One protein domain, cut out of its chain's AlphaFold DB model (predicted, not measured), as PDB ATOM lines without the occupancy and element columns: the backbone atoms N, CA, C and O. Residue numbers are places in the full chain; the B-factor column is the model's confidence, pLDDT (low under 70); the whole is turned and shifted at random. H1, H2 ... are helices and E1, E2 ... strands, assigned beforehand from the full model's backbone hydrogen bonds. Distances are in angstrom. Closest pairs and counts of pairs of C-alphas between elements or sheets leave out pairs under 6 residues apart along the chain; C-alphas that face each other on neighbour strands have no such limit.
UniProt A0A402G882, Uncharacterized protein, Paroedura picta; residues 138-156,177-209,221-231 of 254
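Overview. This is residues 138 to 156, 177 to 209 and 221 to 231 of the 254 residues of an uncharacterized protein of Paroedura picta (UniProt A0A402G882). A small, strongly twisted sheet of four short strands has one longer helix, H1, set off to one side, with only H1 residues 148 to 152 grazing the sheet. The four-residue helix H2 leads into strand E1. The printed part has 63 residues, in the order H1 H2 E1 E2 E3 E4; the sheet runs E3 E2 E1 E4, all antiparallel, and the class is mixed, helices and strands. It is compact, with a radius of gyration of the C-alphas of 12.2 A and spans of 36 by 27 by 17 A.

Arrangement. E1, residues 183 to 188, E2, residues 193 to 196, and E3, residues 202 to 204, form a meander, each strand the antiparallel neighbour of the one before, with hairpins E1 and E2, and E2 and E3. N 185 and O 195 are 3.1 A apart, and N 194 and O 203 2.9 A, within hydrogen-bond range. E4, residues 225 to 227, is E1's other antiparallel neighbour; N 184 and O 226 are 2.9 A apart. The sheet is only just strongly twisted, with C-alphas up to 4.3 A off its best plane. H1, residues 138 to 153, is only just on the sheet, with 5 pairs of C-alphas within 10 A. H2, residues 177 to 180, is not on it; H1 and H2 are close but not clearly touching, the closest C-alphas, of Gln 144 and Leu 178, being 7.5 A apart. In H1 every O i to N i+4 pair is within hydrogen-bond range; H2 is too short for such a pair.

Along the chain. H1 measures 21.7 A from C-alpha 138 at (27.172, 48.040, 133.089), H2 5.4 A, E1 15.7 A, E2 10.0 A, E3 7.1 A and E4 7.3 A, ending at C-alpha 227 at (12.255, 60.592, 126.584).

Size, cuts and confidence. The farthest C-alphas, of Glu 139 and Gln 190, are 37.8 A apart. Residues 157 to 176 and 210 to 220 are not printed, with C-alpha gaps of 22.7 A and 12.6 A. No link printed whole is long. The mean pLDDT of the printed part is 70.1; 32 residues are under 70, among them 187 to 209.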
ATOM      1  N   LEU A 138      27.475  46.978 134.050       83.88
ATOM      2  CA  LEU A 138      27.172  48.040 133.089       83.88
ATOM      3  C   LEU A 138      27.329  47.609 131.629       83.88
ATOM      4  O   LEU A 138      26.893  48.353 130.761       83.88
ATOM      5  N   GLU A 139      27.903  46.439 131.325       82.62
ATOM      6  CA  GLU A 139      28.231  46.062 129.938       82.62
ATOM      7  C   GLU A 139      27.019  46.092 129.000       82.62
ATOM      8  O   GLU A 139      27.126  46.535 127.857       82.62
ATOM      9  N   GLU A 140      25.855  45.641 129.475       80.50
ATOM     10  CA  GLU A 140      24.619  45.664 128.687       80.50
ATOM     11  C   GLU A 140      24.123  47.097 128.446       80.50
ATOM     12  O   GLU A 140      23.695  47.443 127.343       80.50
ATOM     13  N   LEU A 141      24.241  47.960 129.456       82.69
ATOM     14  CA  LEU A 141      23.870  49.366 129.340       82.69
ATOM     15  C   LEU A 141      24.840  50.126 128.423       82.69
ATOM     16  O   LEU A 141      24.401  50.947 127.616       82.69
ATOM     17  N   ASP A 142      26.136  49.822 128.492       84.31
ATOM     18  CA  ASP A 142      27.169  50.393 127.623       84.31
ATOM     19  C   ASP A 142      26.913  50.012 126.157       84.31
ATOM     20  O   ASP A 142      26.951  50.878 125.282       84.31
ATOM     21  N   LYS A 143      26.557  48.748 125.872       82.88
ATOM     22  CA  LYS A 143      26.159  48.308 124.520       82.88
ATOM     23  C   LYS A 143      24.948  49.077 124.003       82.88
ATOM     24  O   LYS A 143      24.982  49.605 122.894       82.88
ATOM     25  N   GLN A 144      23.893  49.172 124.810       80.12
ATOM     26  CA  GLN A 144      22.682  49.921 124.463       80.12
ATOM     27  C   GLN A 144      22.975  51.410 124.215       80.12
ATOM     28  O   GLN A 144      22.435  52.007 123.284       80.12
ATOM     29  N   THR A 145      23.876  51.996 125.004       83.94
ATOM     30  CA  THR A 145      24.310  53.390 124.860       83.94
ATOM     31  C   THR A 145      25.093  53.605 123.568       83.94
ATOM     32  O   THR A 145      24.855  54.590 122.872       83.94
ATOM     33  N   LEU A 146      25.988  52.681 123.204       83.62
ATOM     34  CA  LEU A 146      26.737  52.745 121.947       83.62
ATOM     35  C   LEU A 146      25.813  52.669 120.728       83.62
ATOM     36  O   LEU A 146      25.947  53.494 119.828       83.62
ATOM     37  N   VAL A 147      24.829  51.763 120.735       82.31
ATOM     38  CA  VAL A 147      23.813  51.668 119.670       82.31
ATOM     39  C   VAL A 147      23.013  52.970 119.559       82.31
ATOM     40  O   VAL A 147      22.792  53.484 118.461       82.31
ATOM     41  N   ALA A 148      22.612  53.552 120.693       80.00
ATOM     42  CA  ALA A 148      21.906  54.830 120.705       80.00
ATOM     43  C   ALA A 148      22.776  55.973 120.149       80.00
ATOM     44  O   ALA A 148      22.295  56.760 119.333       80.00
ATOM     45  N   LEU A 149      24.055  56.050 120.529       82.62
ATOM     46  CA  LEU A 149      25.004  57.061 120.043       82.62
ATOM     47  C   LEU A 149      25.284  56.937 118.543       82.62
ATOM     48  O   LEU A 149      25.307  57.953 117.843       82.62
ATOM     49  N   GLU A 150      25.456  55.712 118.047       82.12
ATOM     50  CA  GLU A 150      25.617  55.435 116.622       82.12
ATOM     51  C   GLU A 150      24.375  55.896 115.850       82.12
ATOM     52  O   GLU A 150      24.493  56.676 114.910       82.12
ATOM     53  N   SER A 151      23.173  55.536 116.312       77.00
ATOM     54  CA  SER A 151      21.917  55.936 115.658       77.00
ATOM     55  C   SER A 151      21.650  57.451 115.670       77.00
ATOM     56  O   SER A 151      21.015  57.984 114.757       77.00
ATOM     57  N   LEU A 152      22.107  58.162 116.709       77.25
ATOM     58  CA  LEU A 152      21.818  59.585 116.905       77.25
ATOM     59  C   LEU A 152      22.803  60.500 116.186       77.25
ATOM     60  O   LEU A 152      22.388  61.507 115.605       77.25
ATOM     61  N   TYR A 153      24.089  60.158 116.256       77.69
ATOM     62  CA  TYR A 153      25.189  61.031 115.859       77.69
ATOM     63  C   TYR A 153      26.140  60.384 114.842       77.69
ATOM     64  O   TYR A 153      27.142  61.006 114.497       77.69
ATOM     65  N   ASN A 154      25.848  59.168 114.350       79.06
ATOM     66  CA  ASN A 154      26.754  58.363 113.514       79.06
ATOM     67  C   ASN A 154      28.145  58.228 114.149       79.06
ATOM     68  O   ASN A 154      29.178  58.306 113.481       79.06
ATOM     69  N   PHE A 155      28.172  58.081 115.473       75.38
ATOM     70  CA  PHE A 155      29.413  57.972 116.218       75.38
ATOM     71  C   PHE A 155      30.013  56.574 116.033       75.38
ATOM     72  O   PHE A 155      29.546  55.606 116.626       75.38
ATOM     73  N   SER A 156      31.071  56.471 115.229       65.00
ATOM     74  CA  SER A 156      31.932  55.287 115.186       65.00
ATOM     75  C   SER A 156      32.807  55.291 116.441       65.00
ATOM     76  O   SER A 156      33.687  56.140 116.571       65.00
ATOM     77  N   PHE A 177      16.530  48.546 130.246       67.38
ATOM     78  CA  PHE A 177      16.198  49.919 130.641       67.38
ATOM     79  C   PHE A 177      15.650  50.753 129.472       67.38
ATOM     80  O   PHE A 177      14.572  51.339 129.593       67.38
ATOM     81  N   LEU A 178      16.318  50.725 128.312       64.19
ATOM     82  CA  LEU A 178      15.856  51.453 127.121       64.19
ATOM     83  C   LEU A 178      14.574  50.875 126.501       64.19
ATOM     84  O   LEU A 178      13.895  51.579 125.759       64.19
ATOM     85  N   GLN A 179      14.192  49.632 126.821       68.31
ATOM     86  CA  GLN A 179      12.888  49.097 126.404       68.31
ATOM     87  C   GLN A 179      11.743  49.712 127.217       68.31
ATOM     88  O   GLN A 179      10.628  49.841 126.718       68.31
ATOM     89  N   ARG A 180      12.010  50.096 128.473       70.25
ATOM     90  CA  ARG A 180      11.012  50.699 129.364       70.25
ATOM     91  C   ARG A 180      10.917  52.213 129.197       70.25
ATOM     92  O   ARG A 180       9.821  52.759 129.277       70.25
ATOM     93  N   PHE A 181      12.044  52.876 128.950       75.06
ATOM     94  CA  PHE A 181      12.122  54.321 128.747       75.06
ATOM     95  C   PHE A 181      12.729  54.614 127.371       75.06
ATOM     96  O   PHE A 181      13.936  54.847 127.272       75.06
ATOM     97  N   PRO A 182      11.917  54.569 126.298       72.44
ATOM     98  CA  PRO A 182      12.428  54.719 124.948       72.44
ATOM     99  C   PRO A 182      12.979  56.129 124.743       72.44
ATOM    100  O   PRO A 182      12.329  57.135 125.057       72.44
ATOM    101  N   LEU A 183      14.182  56.172 124.182       77.25
ATOM    102  CA  LEU A 183      14.819  57.389 123.720       77.25
ATOM    103  C   LEU A 183      14.231  57.745 122.350       77.25
ATOM    104  O   LEU A 183      14.088  56.886 121.476       77.25
ATOM    105  N   VAL A 184      13.848  59.002 122.165       75.12
ATOM    106  CA  VAL A 184      13.071  59.440 121.007       75.12
ATOM    107  C   VAL A 184      13.715  60.670 120.385       75.12
ATOM    108  O   VAL A 184      14.045  61.633 121.081       75.12
ATOM    109  N   LYS A 185      13.848  60.657 119.055       75.56
ATOM    110  CA  LYS A 185      14.249  61.831 118.275       75.56
ATOM    111  C   LYS A 185      13.010  62.562 117.775       75.56
ATOM    112  O   LYS A 185      12.127  61.963 117.149       75.56
ATOM    113  N   LEU A 186      12.935  63.857 118.062       70.94
ATOM    114  CA  LEU A 186      11.823  64.695 117.639       70.94
ATOM    115  C   LEU A 186      12.134  65.290 116.264       70.94
ATOM    116  O   LEU A 186      13.089  66.040 116.099       70.94
ATOM    117  N   GLU A 187      11.338  64.940 115.255       62.25
ATOM    118  CA  GLU A 187      11.596  65.394 113.880       62.25
ATOM    119  C   GLU A 187      11.069  66.803 113.597       62.25
ATOM    120  O   GLU A 187      11.603  67.520 112.750       62.25
ATOM    121  N   SER A 188       9.968  67.183 114.246       54.50
ATOM    122  CA  SER A 188       9.332  68.484 114.076       54.50
ATOM    123  C   SER A 188       8.339  68.743 115.207       54.50
ATOM    124  O   SER A 188       7.385  67.980 115.383       54.50
ATOM    125  N   LEU A 189       8.499  69.874 115.901       54.28
ATOM    126  CA  LEU A 189       7.498  70.400 116.841       54.28
ATOM    127  C   LEU A 189       6.139  70.662 116.161       54.28
ATOM    128  O   LEU A 189       5.100  70.625 116.810       54.28
ATOM    129  N   GLN A 190       6.137  70.868 114.842       50.31
ATOM    130  CA  GLN A 190       4.964  71.244 114.053       50.31
ATOM    131  C   GLN A 190       4.144  70.035 113.570       50.31
ATOM    132  O   GLN A 190       2.927  70.133 113.448       50.31
ATOM    133  N   ARG A 191       4.779  68.874 113.324       52.09
ATOM    134  CA  ARG A 191       4.083  67.624 112.930       52.09
ATOM    135  C   ARG A 191       3.726  66.709 114.099       52.09
ATOM    136  O   ARG A 191       3.004  65.738 113.886       52.09
ATOM    137  N   ARG A 192       4.194  67.016 115.317       60.31
ATOM    138  CA  ARG A 192       3.929  66.234 116.544       60.31
ATOM    139  C   ARG A 192       4.275  64.749 116.389       60.31
ATOM    140  O   ARG A 192       3.602  63.891 116.952       60.31
ATOM    141  N   THR A 193       5.296  64.435 115.593       62.09
ATOM    142  CA  THR A 193       5.739  63.064 115.327       62.09
ATOM    143  C   THR A 193       7.137  62.845 115.864       62.09
ATOM    144  O   THR A 193       8.038  63.652 115.633       62.09
ATOM    145  N   ALA A 194       7.308  61.725 116.544       63.97
ATOM    146  CA  ALA A 194       8.545  61.356 117.196       63.97
ATOM    147  C   ALA A 194       8.890  59.913 116.838       63.97
ATOM    148  O   ALA A 194       7.991  59.078 116.680       63.97
ATOM    149  N   VAL A 195      10.176  59.640 116.648       69.25
ATOM    150  CA  VAL A 195      10.667  58.326 116.226       69.25
ATOM    151  C   VAL A 195      11.386  57.681 117.394       69.25
ATOM    152  O   VAL A 195      12.345  58.244 117.922       69.25
ATOM    153  N   ASP A 196      10.895  56.514 117.801       64.44
ATOM    154  CA  ASP A 196      11.582  55.645 118.754       64.44
ATOM    155  C   ASP A 196      12.903  55.170 118.139       64.44
ATOM    156  O   ASP A 196      12.913  54.616 117.040       64.44
ATOM    157  N   LEU A 197      14.011  55.417 118.835       66.88
ATOM    158  CA  LEU A 197      15.357  55.132 118.339       66.88
ATOM    159  C   LEU A 197      15.709  53.645 118.383       66.88
ATOM    160  O   LEU A 197      16.541  53.195 117.605       66.88
ATOM    161  N   VAL A 198      15.060  52.879 119.260       64.06
ATOM    162  CA  VAL A 198      15.300  51.440 119.401       64.06
ATOM    163  C   VAL A 198      14.432  50.659 118.417       64.06
ATOM    164  O   VAL A 198      14.885  49.678 117.838       64.06
ATOM    165  N   THR A 199      13.183  51.086 118.202       66.25
ATOM    166  CA  THR A 199      12.227  50.347 117.351       66.25
ATOM    167  C   THR A 199      11.991  50.965 115.971       66.25
ATOM    168  O   THR A 199      11.285  50.376 115.153       66.25
ATOM    169  N   GLY A 200      12.513  52.165 115.699       63.75
ATOM    170  CA  GLY A 200      12.277  52.913 114.455       63.75
ATOM    171  C   GLY A 200      10.821  53.358 114.257       63.75
ATOM    172  O   GLY A 200      10.454  53.884 113.202       63.75
ATOM    173  N   ARG A 201       9.948  53.141 115.248       66.00
ATOM    174  CA  ARG A 201       8.506  53.347 115.114       66.00
ATOM    175  C   ARG A 201       8.160  54.826 115.276       66.00
ATOM    176  O   ARG A 201       8.404  55.425 116.321       66.00
ATOM    177  N   ARG A 202       7.517  55.398 114.256       65.88
ATOM    178  CA  ARG A 202       6.923  56.746 114.304       65.88
ATOM    179  C   ARG A 202       5.671  56.742 115.179       65.88
ATOM    180  O   ARG A 202       4.787  55.908 114.985       65.88
ATOM    181  N   ARG A 203       5.563  57.691 116.111       65.75
ATOM    182  CA  ARG A 203       4.380  57.885 116.966       65.75
ATOM    183  C   ARG A 203       3.997  59.364 117.038       65.75
ATOM    184  O   ARG A 203       4.870  60.227 116.953       65.75
ATOM    185  N   ARG A 204       2.696  59.658 117.175       63.72
ATOM    186  CA  ARG A 204       2.214  61.022 117.451       63.72
ATOM    187  C   ARG A 204       2.280  61.299 118.953       63.72
ATOM    188  O   ARG A 204       1.834  60.459 119.727       63.72
ATOM    189  N   ILE A 205       2.809  62.456 119.342       63.75
ATOM    190  CA  ILE A 205       2.872  62.903 120.741       63.75
ATOM    191  C   ILE A 205       1.680  63.826 121.023       63.75
ATOM    192  O   ILE A 205       1.420  64.751 120.250       63.75
ATOM    193  N   ALA A 206       0.965  63.568 122.121       57.56
ATOM    194  CA  ALA A 206      -0.049  64.469 122.663       57.56
ATOM    195  C   ALA A 206       0.593  65.457 123.655       57.56
ATOM    196  O   ALA A 206       1.463  65.096 124.442       57.56
ATOM    197  N   ASP A 207       0.171  66.710 123.532       59.59
ATOM    198  CA  ASP A 207       0.737  67.946 124.073       59.59
ATOM    199  C   ASP A 207       1.190  67.905 125.544       59.59
ATOM    200  O   ASP A 207       0.361  67.937 126.446       59.59
ATOM    201  N   THR A 208       2.508  67.926 125.783       53.12
ATOM    202  CA  THR A 208       3.206  68.871 126.688       53.12
ATOM    203  C   THR A 208       4.716  68.775 126.412       53.12
ATOM    204  O   THR A 208       5.374  67.829 126.840       53.12
ATOM    205  N   VAL A 209       5.295  69.731 125.678       55.19
ATOM    206  CA  VAL A 209       6.761  69.837 125.543       55.19
ATOM    207  C   VAL A 209       7.258  70.722 126.680       55.19
ATOM    208  O   VAL A 209       7.165  71.944 126.600       55.19
ATOM    209  N   PRO A 221      15.644  72.432 115.236       55.25
ATOM    210  CA  PRO A 221      14.571  71.575 115.750       55.25
ATOM    211  C   PRO A 221      14.749  70.079 115.422       55.25
ATOM    212  O   PRO A 221      13.989  69.265 115.932       55.25
ATOM    213  N   LYS A 222      15.733  69.713 114.583       57.88
ATOM    214  CA  LYS A 222      16.073  68.324 114.212       57.88
ATOM    215  C   LYS A 222      17.038  67.634 115.190       57.88
ATOM    216  O   LYS A 222      17.243  66.425 115.071       57.88
ATOM    217  N   ASP A 223      17.594  68.382 116.144       68.06
ATOM    218  CA  ASP A 223      18.625  67.908 117.081       68.06
ATOM    219  C   ASP A 223      18.071  67.653 118.494       68.06
ATOM    220  O   ASP A 223      18.824  67.438 119.442       68.06
ATOM    221  N   ILE A 224      16.743  67.676 118.651       73.75
ATOM    222  CA  ILE A 224      16.081  67.466 119.939       73.75
ATOM    223  C   ILE A 224      15.903  65.962 120.175       73.75
ATOM    224  O   ILE A 224      15.152  65.282 119.468       73.75
ATOM    225  N   VAL A 225      16.578  65.462 121.206       77.62
ATOM    226  CA  VAL A 225      16.451  64.095 121.720       77.62
ATOM    227  C   VAL A 225      15.843  64.167 123.115       77.62
ATOM    228  O   VAL A 225      16.218  65.022 123.916       77.62
ATOM    229  N   GLY A 226      14.895  63.286 123.410       78.00
ATOM    230  CA  GLY A 226      14.241  63.243 124.713       78.00
ATOM    231  C   GLY A 226      13.670  61.871 125.035       78.00
ATOM    232  O   GLY A 226      13.855  60.907 124.294       78.00
ATOM    233  N   PHE A 227      12.951  61.797 126.149       79.69
ATOM    234  CA  PHE A 227      12.255  60.592 126.584       79.69
ATOM    235  C   PHE A 227      10.752  60.770 126.431       79.69
ATOM    236  O   PHE A 227      10.212  61.850 126.672       79.69
ATOM    237  N   HIS A 228      10.066  59.687 126.079       72.19
ATOM    238  CA  HIS A 228       8.611  59.647 126.102       72.19
ATOM    239  C   HIS A 228       8.139  58.876 127.336       72.19
ATOM    240  O   HIS A 228       8.159  57.645 127.364       72.19
ATOM    241  N   LEU A 229       7.729  59.616 128.366       73.69
ATOM    242  CA  LEU A 229       7.251  59.060 129.630       73.69
ATOM    243  C   LEU A 229       5.721  59.012 129.613       73.69
ATOM    244  O   LEU A 229       5.066  60.050 129.561       73.69
ATOM    245  N   VAL A 230       5.144  57.810 129.653       69.62
ATOM    246  CA  VAL A 230       3.687  57.626 129.722       69.62
ATOM    247  C   VAL A 230       3.288  57.358 131.168       69.62
ATOM    248  O   VAL A 230       3.748  56.387 131.766       69.62
ATOM    249  N   SER A 231       2.415  58.203 131.720       68.25
ATOM    250  CA  SER A 231       1.745  57.919 132.991       68.25
ATOM    251  C   SER A 231       0.609  56.921 132.763       68.25
ATOM    252  O   SER A 231      -0.178  57.081 131.831       68.25
TER     253      SER A 231